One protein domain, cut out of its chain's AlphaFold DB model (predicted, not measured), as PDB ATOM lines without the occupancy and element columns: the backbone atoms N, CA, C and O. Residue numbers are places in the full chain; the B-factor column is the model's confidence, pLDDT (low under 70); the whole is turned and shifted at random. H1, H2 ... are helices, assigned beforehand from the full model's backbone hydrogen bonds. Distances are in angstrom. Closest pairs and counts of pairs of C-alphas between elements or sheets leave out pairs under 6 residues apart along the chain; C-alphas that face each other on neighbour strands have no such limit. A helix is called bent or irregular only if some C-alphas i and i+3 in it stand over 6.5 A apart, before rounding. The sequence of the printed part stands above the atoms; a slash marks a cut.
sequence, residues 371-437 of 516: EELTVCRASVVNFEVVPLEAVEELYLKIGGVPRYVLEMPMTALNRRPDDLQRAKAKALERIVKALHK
ATOM      1  N   GLU A 371     107.778 101.191  36.827       98.06
ATOM      2  CA  GLU A 371     107.966 102.609  36.517       98.06
ATOM      3  C   GLU A 371     106.977 103.076  35.441       98.06
ATOM      4  O   GLU A 371     106.249 104.042  35.665       98.06
ATOM      5  N   GLU A 372     106.849 102.344  34.326       97.62
ATOM      6  CA  GLU A 372     105.878 102.669  33.271       97.62
ATOM      7  C   GLU A 372     104.437 102.687  33.805       97.62
ATOM      8  O   GLU A 372     103.659 103.586  33.475       97.62
ATOM      9  N   LEU A 373     104.069 101.714  34.646       98.19
ATOM     10  CA  LEU A 373     102.742 101.653  35.268       98.19
ATOM     11  C   LEU A 373     102.495 102.839  36.203       98.19
ATOM     12  O   LEU A 373     101.404 103.410  36.193       98.19
ATOM     13  N   THR A 374     103.503 103.230  36.978       98.00
ATOM     14  CA  THR A 374     103.427 104.356  37.915       98.00
ATOM     15  C   THR A 374     103.265 105.681  37.177       98.00
ATOM     16  O   THR A 374     102.387 106.478  37.520       98.00
ATOM     17  N   VAL A 375     104.048 105.896  36.116       97.06
ATOM     18  CA  VAL A 375     103.942 107.091  35.267       97.06
ATOM     19  C   VAL A 375     102.584 107.138  34.569       97.06
ATOM     20  O   VAL A 375     101.923 108.176  34.578       97.06
ATOM     21  N   CYS A 376     102.115 106.016  34.021       96.69
ATOM     22  CA  CYS A 376     100.797 105.925  33.395       96.69
ATOM     23  C   CYS A 376      99.660 106.222  34.382       96.69
ATOM     24  O   CYS A 376      98.770 107.013  34.061       96.69
ATOM     25  N   ARG A 377      99.723 105.667  35.604       97.06
ATOM     26  CA  ARG A 377      98.768 105.943  36.692       97.06
ATOM     27  C   ARG A 377      98.668 107.439  36.989       97.06
ATOM     28  O   ARG A 377      97.568 107.943  37.172       97.06
ATOM     29  N   ALA A 378      99.808 108.127  37.050       95.69
ATOM     30  CA  ALA A 378      99.864 109.559  37.336       95.69
ATOM     31  C   ALA A 378      99.446 110.430  36.137       95.69
ATOM     32  O   ALA A 378      98.911 111.519  36.320       95.69
ATOM     33  N   SER A 379      99.693 109.964  34.909       92.38
ATOM     34  CA  SER A 379      99.483 110.750  33.686       92.38
ATOM     35  C   SER A 379      98.050 110.693  33.157       92.38
ATOM     36  O   SER A 379      97.596 111.645  32.513       92.38
ATOM     37  N   VAL A 380      97.355 109.576  33.386       92.88
ATOM     38  CA  VAL A 380      95.980 109.332  32.935       92.88
ATOM     39  C   VAL A 380      95.024 109.546  34.101       92.88
ATOM     40  O   VAL A 380      94.992 108.752  35.039       92.88
ATOM     41  N   VAL A 381      94.182 110.576  34.006       91.19
ATOM     42  CA  VAL A 381      93.298 111.042  35.092       91.19
ATOM     43  C   VAL A 381      92.415 109.919  35.633       91.19
ATOM     44  O   VAL A 381      92.208 109.788  36.836       91.19
ATOM     45  N   ASN A 382      91.916 109.048  34.755       89.88
ATOM     46  CA  ASN A 382      91.060 107.941  35.171       89.88
ATOM     47  C   ASN A 382      91.775 106.929  36.081       89.88
ATOM     48  O   ASN A 382      91.100 106.279  36.873       89.88
ATOM     49  N   PHE A 383      93.095 106.761  35.966       95.19
ATOM     50  CA  PHE A 383      93.852 105.792  36.764       95.19
ATOM     51  C   PHE A 383      94.284 106.334  38.128       95.19
ATOM     52  O   PHE A 383      94.643 105.535  38.991       95.19
ATOM     53  N   GLU A 384      94.180 107.644  38.367       94.31
ATOM     54  CA  GLU A 384      94.548 108.269  39.643       94.31
ATOM     55  C   GLU A 384      93.766 107.686  40.832       94.31
ATOM     56  O   GLU A 384      94.307 107.571  41.933       94.31
ATOM     57  N   VAL A 385      92.528 107.233  40.583       95.62
ATOM     58  CA  VAL A 385      91.665 106.571  41.575       95.62
ATOM     59  C   VAL A 385      92.282 105.294  42.152       95.62
ATOM     60  O   VAL A 385      91.917 104.892  43.252       95.62
ATOM     61  N   VAL A 386      93.203 104.639  41.436       97.62
ATOM     62  CA  VAL A 386      93.912 103.450  41.922       97.62
ATOM     63  C   VAL A 386      95.100 103.913  42.769       97.62
ATOM     64  O   VAL A 386      96.018 104.523  42.215       97.62
ATOM     65  N   PRO A 387      95.136 103.642  44.088       97.69
ATOM     66  CA  PRO A 387      96.250 104.060  44.938       97.69
ATOM     67  C   PRO A 387      97.579 103.447  44.480       97.69
ATOM     68  O   PRO A 387      97.602 102.297  44.040       97.69
ATOM     69  N   LEU A 388      98.688 104.181  44.620       98.00
ATOM     70  CA  LEU A 388     100.020 103.704  44.215       98.00
ATOM     71  C   LEU A 388     100.390 102.377  44.895       98.00
ATOM     72  O   LEU A 388     100.795 101.435  44.227       98.00
ATOM     73  N   GLU A 389     100.114 102.264  46.190       97.75
ATOM     74  CA  GLU A 389     100.334 101.047  46.981       97.75
ATOM     75  C   GLU A 389      99.575  99.829  46.411       97.75
ATOM     76  O   GLU A 389     100.026  98.688  46.482       97.75
ATOM     77  N   ALA A 390      98.404 100.058  45.803       98.06
ATOM     78  CA  ALA A 390      97.657  99.003  45.128       98.06
ATOM     79  C   ALA A 390      98.278  98.624  43.778       98.06
ATOM     80  O   ALA A 390      98.252  97.449  43.425       98.06
ATOM     81  N   VAL A 391      98.838  99.589  43.041       98.50
ATOM     82  CA  VAL A 391      99.588  99.330  41.801       98.50
ATOM     83  C   VAL A 391     100.810  98.463  42.095       98.50
ATOM     84  O   VAL A 391     101.009  97.461  41.416       98.50
ATOM     85  N   GLU A 392     101.575  98.800  43.132       98.50
ATOM     86  CA  GLU A 392     102.759  98.048  43.564       98.50
ATOM     87  C   GLU A 392     102.398  96.623  44.002       98.50
ATOM     88  O   GLU A 392     102.983  95.659  43.508       98.50
ATOM     89  N   GLU A 393     101.383  96.457  44.859       97.94
ATOM     90  CA  GLU A 393     100.948  95.126  45.305       97.94
ATOM     91  C   GLU A 393     100.464  94.258  44.133       97.94
ATOM     92  O   GLU A 393     100.802  93.076  44.037       97.94
ATOM     93  N   LEU A 394      99.663  94.833  43.230       98.12
ATOM     94  CA  LEU A 394      99.155  94.106  42.070       98.12
ATOM     95  C   LEU A 394     100.276  93.776  41.087       98.12
ATOM     96  O   LEU A 394     100.278  92.672  40.555       98.12
ATOM     97  N   TYR A 395     101.246  94.665  40.880       98.06
ATOM     98  CA  TYR A 395     102.421  94.385  40.055       98.06
ATOM     99  C   TYR A 395     103.230  93.203  40.603       98.06
ATOM    100  O   TYR A 395     103.566  92.295  39.847       98.06
ATOM    101  N   LEU A 396     103.467  93.144  41.918       96.94
ATOM    102  CA  LEU A 396     104.190  92.029  42.547       96.94
ATOM    103  C   LEU A 396     103.478  90.676  42.387       96.94
ATOM    104  O   LEU A 396     104.121  89.626  42.412       96.94
ATOM    105  N   LYS A 397     102.154  90.674  42.216       95.62
ATOM    106  CA  LYS A 397     101.350  89.449  42.073       95.62
ATOM    107  C   LYS A 397     101.013  89.088  40.629       95.62
ATOM    108  O   LYS A 397     100.807  87.918  40.340       95.62
ATOM    109  N   ILE A 398     100.886  90.081  39.754       95.12
ATOM    110  CA  ILE A 398     100.355  89.924  38.393       95.12
ATOM    111  C   ILE A 398     101.422  90.155  37.329       95.12
ATOM    112  O   ILE A 398     101.260  89.668  36.216       95.12
ATOM    113  N   GLY A 399     102.472  90.904  37.651       95.31
ATOM    114  CA  GLY A 399     103.434  91.406  36.685       95.31
ATOM    115  C   GLY A 399     102.943  92.648  35.938       95.31
ATOM    116  O   GLY A 399     101.962  93.312  36.294       95.31
ATOM    117  N   GLY A 400     103.660  92.971  34.866       96.12
ATOM    118  CA  GLY A 400     103.519  94.182  34.059       96.12
ATOM    119  C   GLY A 400     102.304  94.238  33.131       96.12
ATOM    120  O   GLY A 400     102.471  94.479  31.935       96.12
ATOM    121  N   VAL A 401     101.084  94.000  33.627       96.00
ATOM    122  CA  VAL A 401      99.868  93.951  32.790       96.00
ATOM    123  C   VAL A 401      98.861  95.047  33.189       96.00
ATOM    124  O   VAL A 401      98.012  94.819  34.058       96.00
ATOM    125  N   PRO A 402      98.872  96.224  32.525       96.06
ATOM    126  CA  PRO A 402      98.032  97.380  32.868       96.06
ATOM    127  C   PRO A 402      96.536  97.092  32.944       96.06
ATOM    128  O   PRO A 402      95.843  97.679  33.773       96.06
ATOM    129  N   ARG A 403      96.019  96.170  32.120       94.94
ATOM    130  CA  ARG A 403      94.610  95.756  32.195       94.94
ATOM    131  C   ARG A 403      94.227  95.311  33.610       94.94
ATOM    132  O   ARG A 403      93.143  95.630  34.092       94.94
ATOM    133  N   TYR A 404      95.099  94.556  34.270       95.69
ATOM    134  CA  TYR A 404      94.826  94.002  35.593       95.69
ATOM    135  C   TYR A 404      95.360  94.887  36.717       95.69
ATOM    136  O   TYR A 404      94.734  94.955  37.766       95.69
ATOM    137  N   VAL A 405      96.465  95.599  36.491       97.44
ATOM    138  CA  VAL A 405      97.071  96.469  37.508       97.44
ATOM    139  C   VAL A 405      96.368  97.830  37.614       97.44
ATOM    140  O   VAL A 405      96.262  98.378  38.707       97.44
ATOM    141  N   LEU A 406      95.838  98.371  36.511       96.88
ATOM    142  CA  LEU A 406      95.228  99.707  36.453       96.88
ATOM    143  C   LEU A 406      93.751  99.657  36.044       96.88
ATOM    144  O   LEU A 406      92.883 100.079  36.806       96.88
ATOM    145  N   GLU A 407      93.437  99.123  34.861       95.75
ATOM    146  CA  GLU A 407      92.101  99.247  34.251       95.75
ATOM    147  C   GLU A 407      90.996  98.558  35.069       95.75
ATOM    148  O   GLU A 407      89.939  99.144  35.334       95.75
ATOM    149  N   MET A 408      91.230  97.314  35.494       95.38
ATOM    150  CA  MET A 408      90.260  96.546  36.273       95.38
ATOM    151  C   MET A 408      90.023  97.125  37.679       95.38
ATOM    152  O   MET A 408      88.850  97.318  38.024       95.38
ATOM    153  N   PRO A 409      91.060  97.450  38.481       96.62
ATOM    154  CA  PRO A 409      90.888  98.154  39.749       96.62
ATOM    155  C   PRO A 409      90.182  99.498  39.585       96.62
ATOM    156  O   PRO A 409      89.214  99.752  40.298       96.62
ATOM    157  N   MET A 410      90.580 100.309  38.600       95.62
ATOM    158  CA  MET A 410      89.936 101.587  38.276       95.62
ATOM    159  C   MET A 410      88.443 101.406  37.994       95.62
ATOM    160  O   MET A 410      87.601 102.094  38.570       95.62
ATOM    161  N   THR A 411      88.083 100.419  37.173       94.69
ATOM    162  CA  THR A 411      86.679 100.102  36.871       94.69
ATOM    163  C   THR A 411      85.907  99.659  38.115       94.69
ATOM    164  O   THR A 411      84.719  99.961  38.251       94.69
ATOM    165  N   ALA A 412      86.545  98.915  39.021       95.88
ATOM    166  CA  ALA A 412      85.924  98.471  40.261       95.88
ATOM    167  C   ALA A 412      85.709  99.637  41.243       95.88
ATOM    168  O   ALA A 412      84.599  99.778  41.760       95.88
ATOM    169  N   LEU A 413      86.722 100.485  41.427       96.75
ATOM    170  CA  LEU A 413      86.693 101.653  42.311       96.75
ATOM    171  C   LEU A 413      85.722 102.724  41.811       96.75
ATOM    172  O   LEU A 413      84.935 103.240  42.591       96.75
ATOM    173  N   ASN A 414      85.640 102.957  40.500       94.12
ATOM    174  CA  ASN A 414      84.635 103.860  39.927       94.12
ATOM    175  C   ASN A 414      83.186 103.424  40.217       94.12
ATOM    176  O   ASN A 414      82.272 104.240  40.151       94.12
ATOM    177  N   ARG A 415      82.951 102.140  40.528       94.38
ATOM    178  CA  ARG A 415      81.632 101.636  40.952       94.38
ATOM    179  C   ARG A 415      81.451 101.651  42.468       94.38
ATOM    180  O   ARG A 415      80.319 101.757  42.927       94.38
ATOM    181  N   ARG A 416      82.529 101.444  43.227       95.12
ATOM    182  CA  ARG A 416      82.555 101.427  44.697       95.12
ATOM    183  C   ARG A 416      83.884 102.018  45.185       95.12
ATOM    184  O   ARG A 416      84.829 101.250  45.366       95.12
ATOM    185  N   PRO A 417      83.959 103.347  45.373       93.88
ATOM    186  CA  PRO A 417      85.217 104.031  45.685       93.88
ATOM    187  C   PRO A 417      85.886 103.549  46.977       93.88
ATOM    188  O   PRO A 417      87.106 103.456  47.031       93.88
ATOM    189  N   ASP A 418      85.092 103.155  47.974       94.38
ATOM    190  CA  ASP A 418      85.592 102.777  49.304       94.38
ATOM    191  C   ASP A 418      86.008 101.296  49.424       94.38
ATOM    192  O   ASP A 418      86.397 100.835  50.494       94.38
ATOM    193  N   ASP A 419      85.920 100.516  48.339       96.56
ATOM    194  CA  ASP A 419      86.104  99.057  48.357       96.56
ATOM    195  C   ASP A 419      87.374  98.624  47.601       96.56
ATOM    196  O   ASP A 419      87.343  97.882  46.609       96.56
ATOM    197  N   LEU A 420      88.525  99.113  48.077       96.75
ATOM    198  CA  LEU A 420      89.835  98.806  47.494       96.75
ATOM    199  C   LEU A 420      90.159  97.309  47.539       96.75
ATOM    200  O   LEU A 420      90.738  96.772  46.594       96.75
ATOM    201  N   GLN A 421      89.752  96.618  48.604       96.88
ATOM    202  CA  GLN A 421      89.996  95.182  48.744       96.88
ATOM    203  C   GLN A 421      89.278  94.385  47.658       96.88
ATOM    204  O   GLN A 421      89.882  93.528  47.011       96.88
ATOM    205  N   ARG A 422      88.016  94.714  47.357       95.31
ATOM    206  CA  ARG A 422      87.314  94.088  46.236       95.31
ATOM    207  C   ARG A 422      87.931  94.439  44.889       95.31
ATOM    208  O   ARG A 422      87.931  93.593  43.994       95.31
ATOM    209  N   ALA A 423      88.415  95.667  44.714       96.94
ATOM    210  CA  ALA A 423      89.098  96.067  43.487       96.94
ATOM    211  C   ALA A 423      90.357  95.213  43.246       96.94
ATOM    212  O   ALA A 423      90.502  94.649  42.158       96.94
ATOM    213  N   LYS A 424      91.187  95.025  44.282       97.44
ATOM    214  CA  LYS A 424      92.356  94.131  44.256       97.44
ATOM    215  C   LYS A 424      91.958  92.674  43.996       97.44
ATOM    216  O   LYS A 424      92.502  92.038  43.098       97.44
ATOM    217  N   ALA A 425      90.945  92.163  44.699       95.31
ATOM    218  CA  ALA A 425      90.458  90.793  44.513       95.31
ATOM    219  C   ALA A 425      89.968  90.530  43.077       95.31
ATOM    220  O   ALA A 425      90.260  89.484  42.502       95.31
ATOM    221  N   LYS A 426      89.272  91.494  42.458       94.19
ATOM    222  CA  LYS A 426      88.845  91.394  41.053       94.19
ATOM    223  C   LYS A 426      90.016  91.350  40.076       94.19
ATOM    224  O   LYS A 426      89.944  90.614  39.096       94.19
ATOM    225  N   ALA A 427      91.065  92.133  40.314       94.81
ATOM    226  CA  ALA A 427      92.269  92.096  39.487       94.81
ATOM    227  C   ALA A 427      92.967  90.727  39.557       94.81
ATOM    228  O   ALA A 427      93.379  90.195  38.527       94.81
ATOM    229  N   LEU A 428      93.014  90.124  40.749       93.44
ATOM    230  CA  LEU A 428      93.647  88.823  40.994       93.44
ATOM    231  C   LEU A 428      92.788  87.620  40.583       93.44
ATOM    232  O   LEU A 428      93.317  86.526  40.396       93.44
ATOM    233  N   GLU A 429      91.478  87.800  40.388       90.88
ATOM    234  CA  GLU A 429      90.520  86.721  40.110       90.88
ATOM    235  C   GLU A 429      90.966  85.793  38.968       90.88
ATOM    236  O   GLU A 429      90.761  84.580  39.029       90.88
ATOM    237  N   ARG A 430      91.590  86.340  37.917       82.38
ATOM    238  CA  ARG A 430      92.051  85.536  36.773       82.38
ATOM    239  C   ARG A 430      93.276  84.684  37.082       82.38
ATOM    240  O   ARG A 430      93.345  83.580  36.553       82.38
ATOM    241  N   ILE A 431      94.194  85.168  37.917       86.62
ATOM    242  CA  ILE A 431      95.339  84.377  38.385       86.62
ATOM    243  C   ILE A 431      94.833  83.258  39.275       86.62
ATOM    244  O   ILE A 431      95.125  82.100  39.009       86.62
ATOM    245  N   VAL A 432      93.971  83.584  40.241       85.62
ATOM    246  CA  VAL A 432      93.358  82.595  41.132       85.62
ATOM    247  C   VAL A 432      92.647  81.510  40.320       85.62
ATOM    248  O   VAL A 432      92.877  80.326  40.537       85.62
ATOM    249  N   LYS A 433      91.831  81.882  39.329       83.81
ATOM    250  CA  LYS A 433      91.171  80.913  38.438       83.81
ATOM    251  C   LYS A 433      92.152  80.072  37.625       83.81
ATOM    252  O   LYS A 433      91.855  78.910  37.375       83.81
ATOM    253  N   ALA A 434      93.266  80.647  37.176       81.56
ATOM    254  CA  ALA A 434      94.288  79.905  36.447       81.56
ATOM    255  C   ALA A 434      95.024  78.918  37.368       81.56
ATOM    256  O   ALA A 434      95.175  77.766  36.983       81.56
ATOM    257  N   LEU A 435      95.366  79.317  38.598       79.88
ATOM    258  CA  LEU A 435      95.968  78.446  39.615       79.88
ATOM    259  C   LEU A 435      95.066  77.250  39.952       79.88
ATOM    260  O   LEU A 435      95.523  76.115  39.927       79.88
ATOM    261  N   HIS A 436      93.763  77.472  40.154       78.75
ATOM    262  CA  HIS A 436      92.803  76.385  40.413       78.75
ATOM    263  C   HIS A 436      92.678  75.376  39.262       78.75
ATOM    264  O   HIS A 436      92.192  74.271  39.475       78.75
ATOM    265  N   LYS A 437      93.055  75.760  38.036       72.88
ATOM    266  CA  LYS A 437      93.052  74.864  36.873       72.88
ATOM    267  C   LYS A 437      94.339  74.058  36.736       72.88
ATOM    268  O   LYS A 437      94.377  73.142  35.914       72.88
TER     269      LYS A 437
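Overview. This is residues 371 to 437 of the 516 residues of an uncharacterized protein of Linnemannia elongata AG-77 (UniProt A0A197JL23). H4, the longest helix, and H2 lie side by side and run the same way, while H3 crosses both at a slant and packs on them. H1 folds back on H2 as a helical hairpin, and at the opposite end of the long axis residues 432 to 437, of which 432 to 436 belong to H4, stick out as a free arm. The printed part has 67 residues with four named helices, H1, H2, H3 and H4 in chain order, and no named strand; the class is all helix. The whole is compact, with a radius of gyration of the C-alphas of 11.3 A, and its C-alphas span 36 by 26 by 16 A.

Along the chain. Find C-alpha 420 at (89.835, 98.806, 47.494); from there H4, residues 420 to 436, runs 23.7 A to C-alpha 436 at (92.803, 76.385, 40.413). It is irregular, with C-alphas 427 and 430 7.1 A apart, and has a kink of 47 degrees near residue 430. Go back to residues 402 to 413 for H3, 15.4 A long and only just irregular: C-alphas 405 and 408 are 6.9 A apart. H2 is residues 388 to 398, 15.0 A long. H1, residues 371 to 379, begins at C-alpha 371 at (107.966, 102.609, 36.517) and is 12.1 A long.

Arrangement. Start from H4, which touches H3 with 17 pairs of C-alphas within 8 A; the closest are those of Pro 409 and Ala 423, 4.6 A apart. The two run opposite ways at a steep tilt of 47 degrees. With residues 424 to 431 alone, H4 touches H2, the same way at a shallow tilt of 5 degrees; the closest C-alphas, of Leu 394 and Lys 424, are 7.1 A apart. H3 touches H2 with residues 404 to 406 alone, opposite ways at a steep tilt of 52 degrees, and the closest C-alphas, of Leu 394 and Val 405, are 5.5 A apart. H1 and H2 form a hairpin at a steep tilt of 41 degrees; their closest C-alphas, of Thr 374 and Leu 388, are 7.2 A apart. H1 and H3 only just touch, with 3 pairs of C-alphas within 8 A, the closest those of Leu 373 and Pro 402 at 6.8 A. H1 and H4 are apart. In H1 and H2 every O i to N i+4 pair is within hydrogen-bond range; in H3 5 of 8 are, and in H4 11 of 13.

Size, cuts and confidence. Look to Ser 379 and Lys 437 for the two C-alphas farthest apart, 36.6 A. The printed part has no cut. The link from H2 to H3 is tight, and those from H1 to H2 and from H3 to H4 are short. In the B-factor column the mean pLDDT of the printed part is 94.2, and no printed residue is under 70.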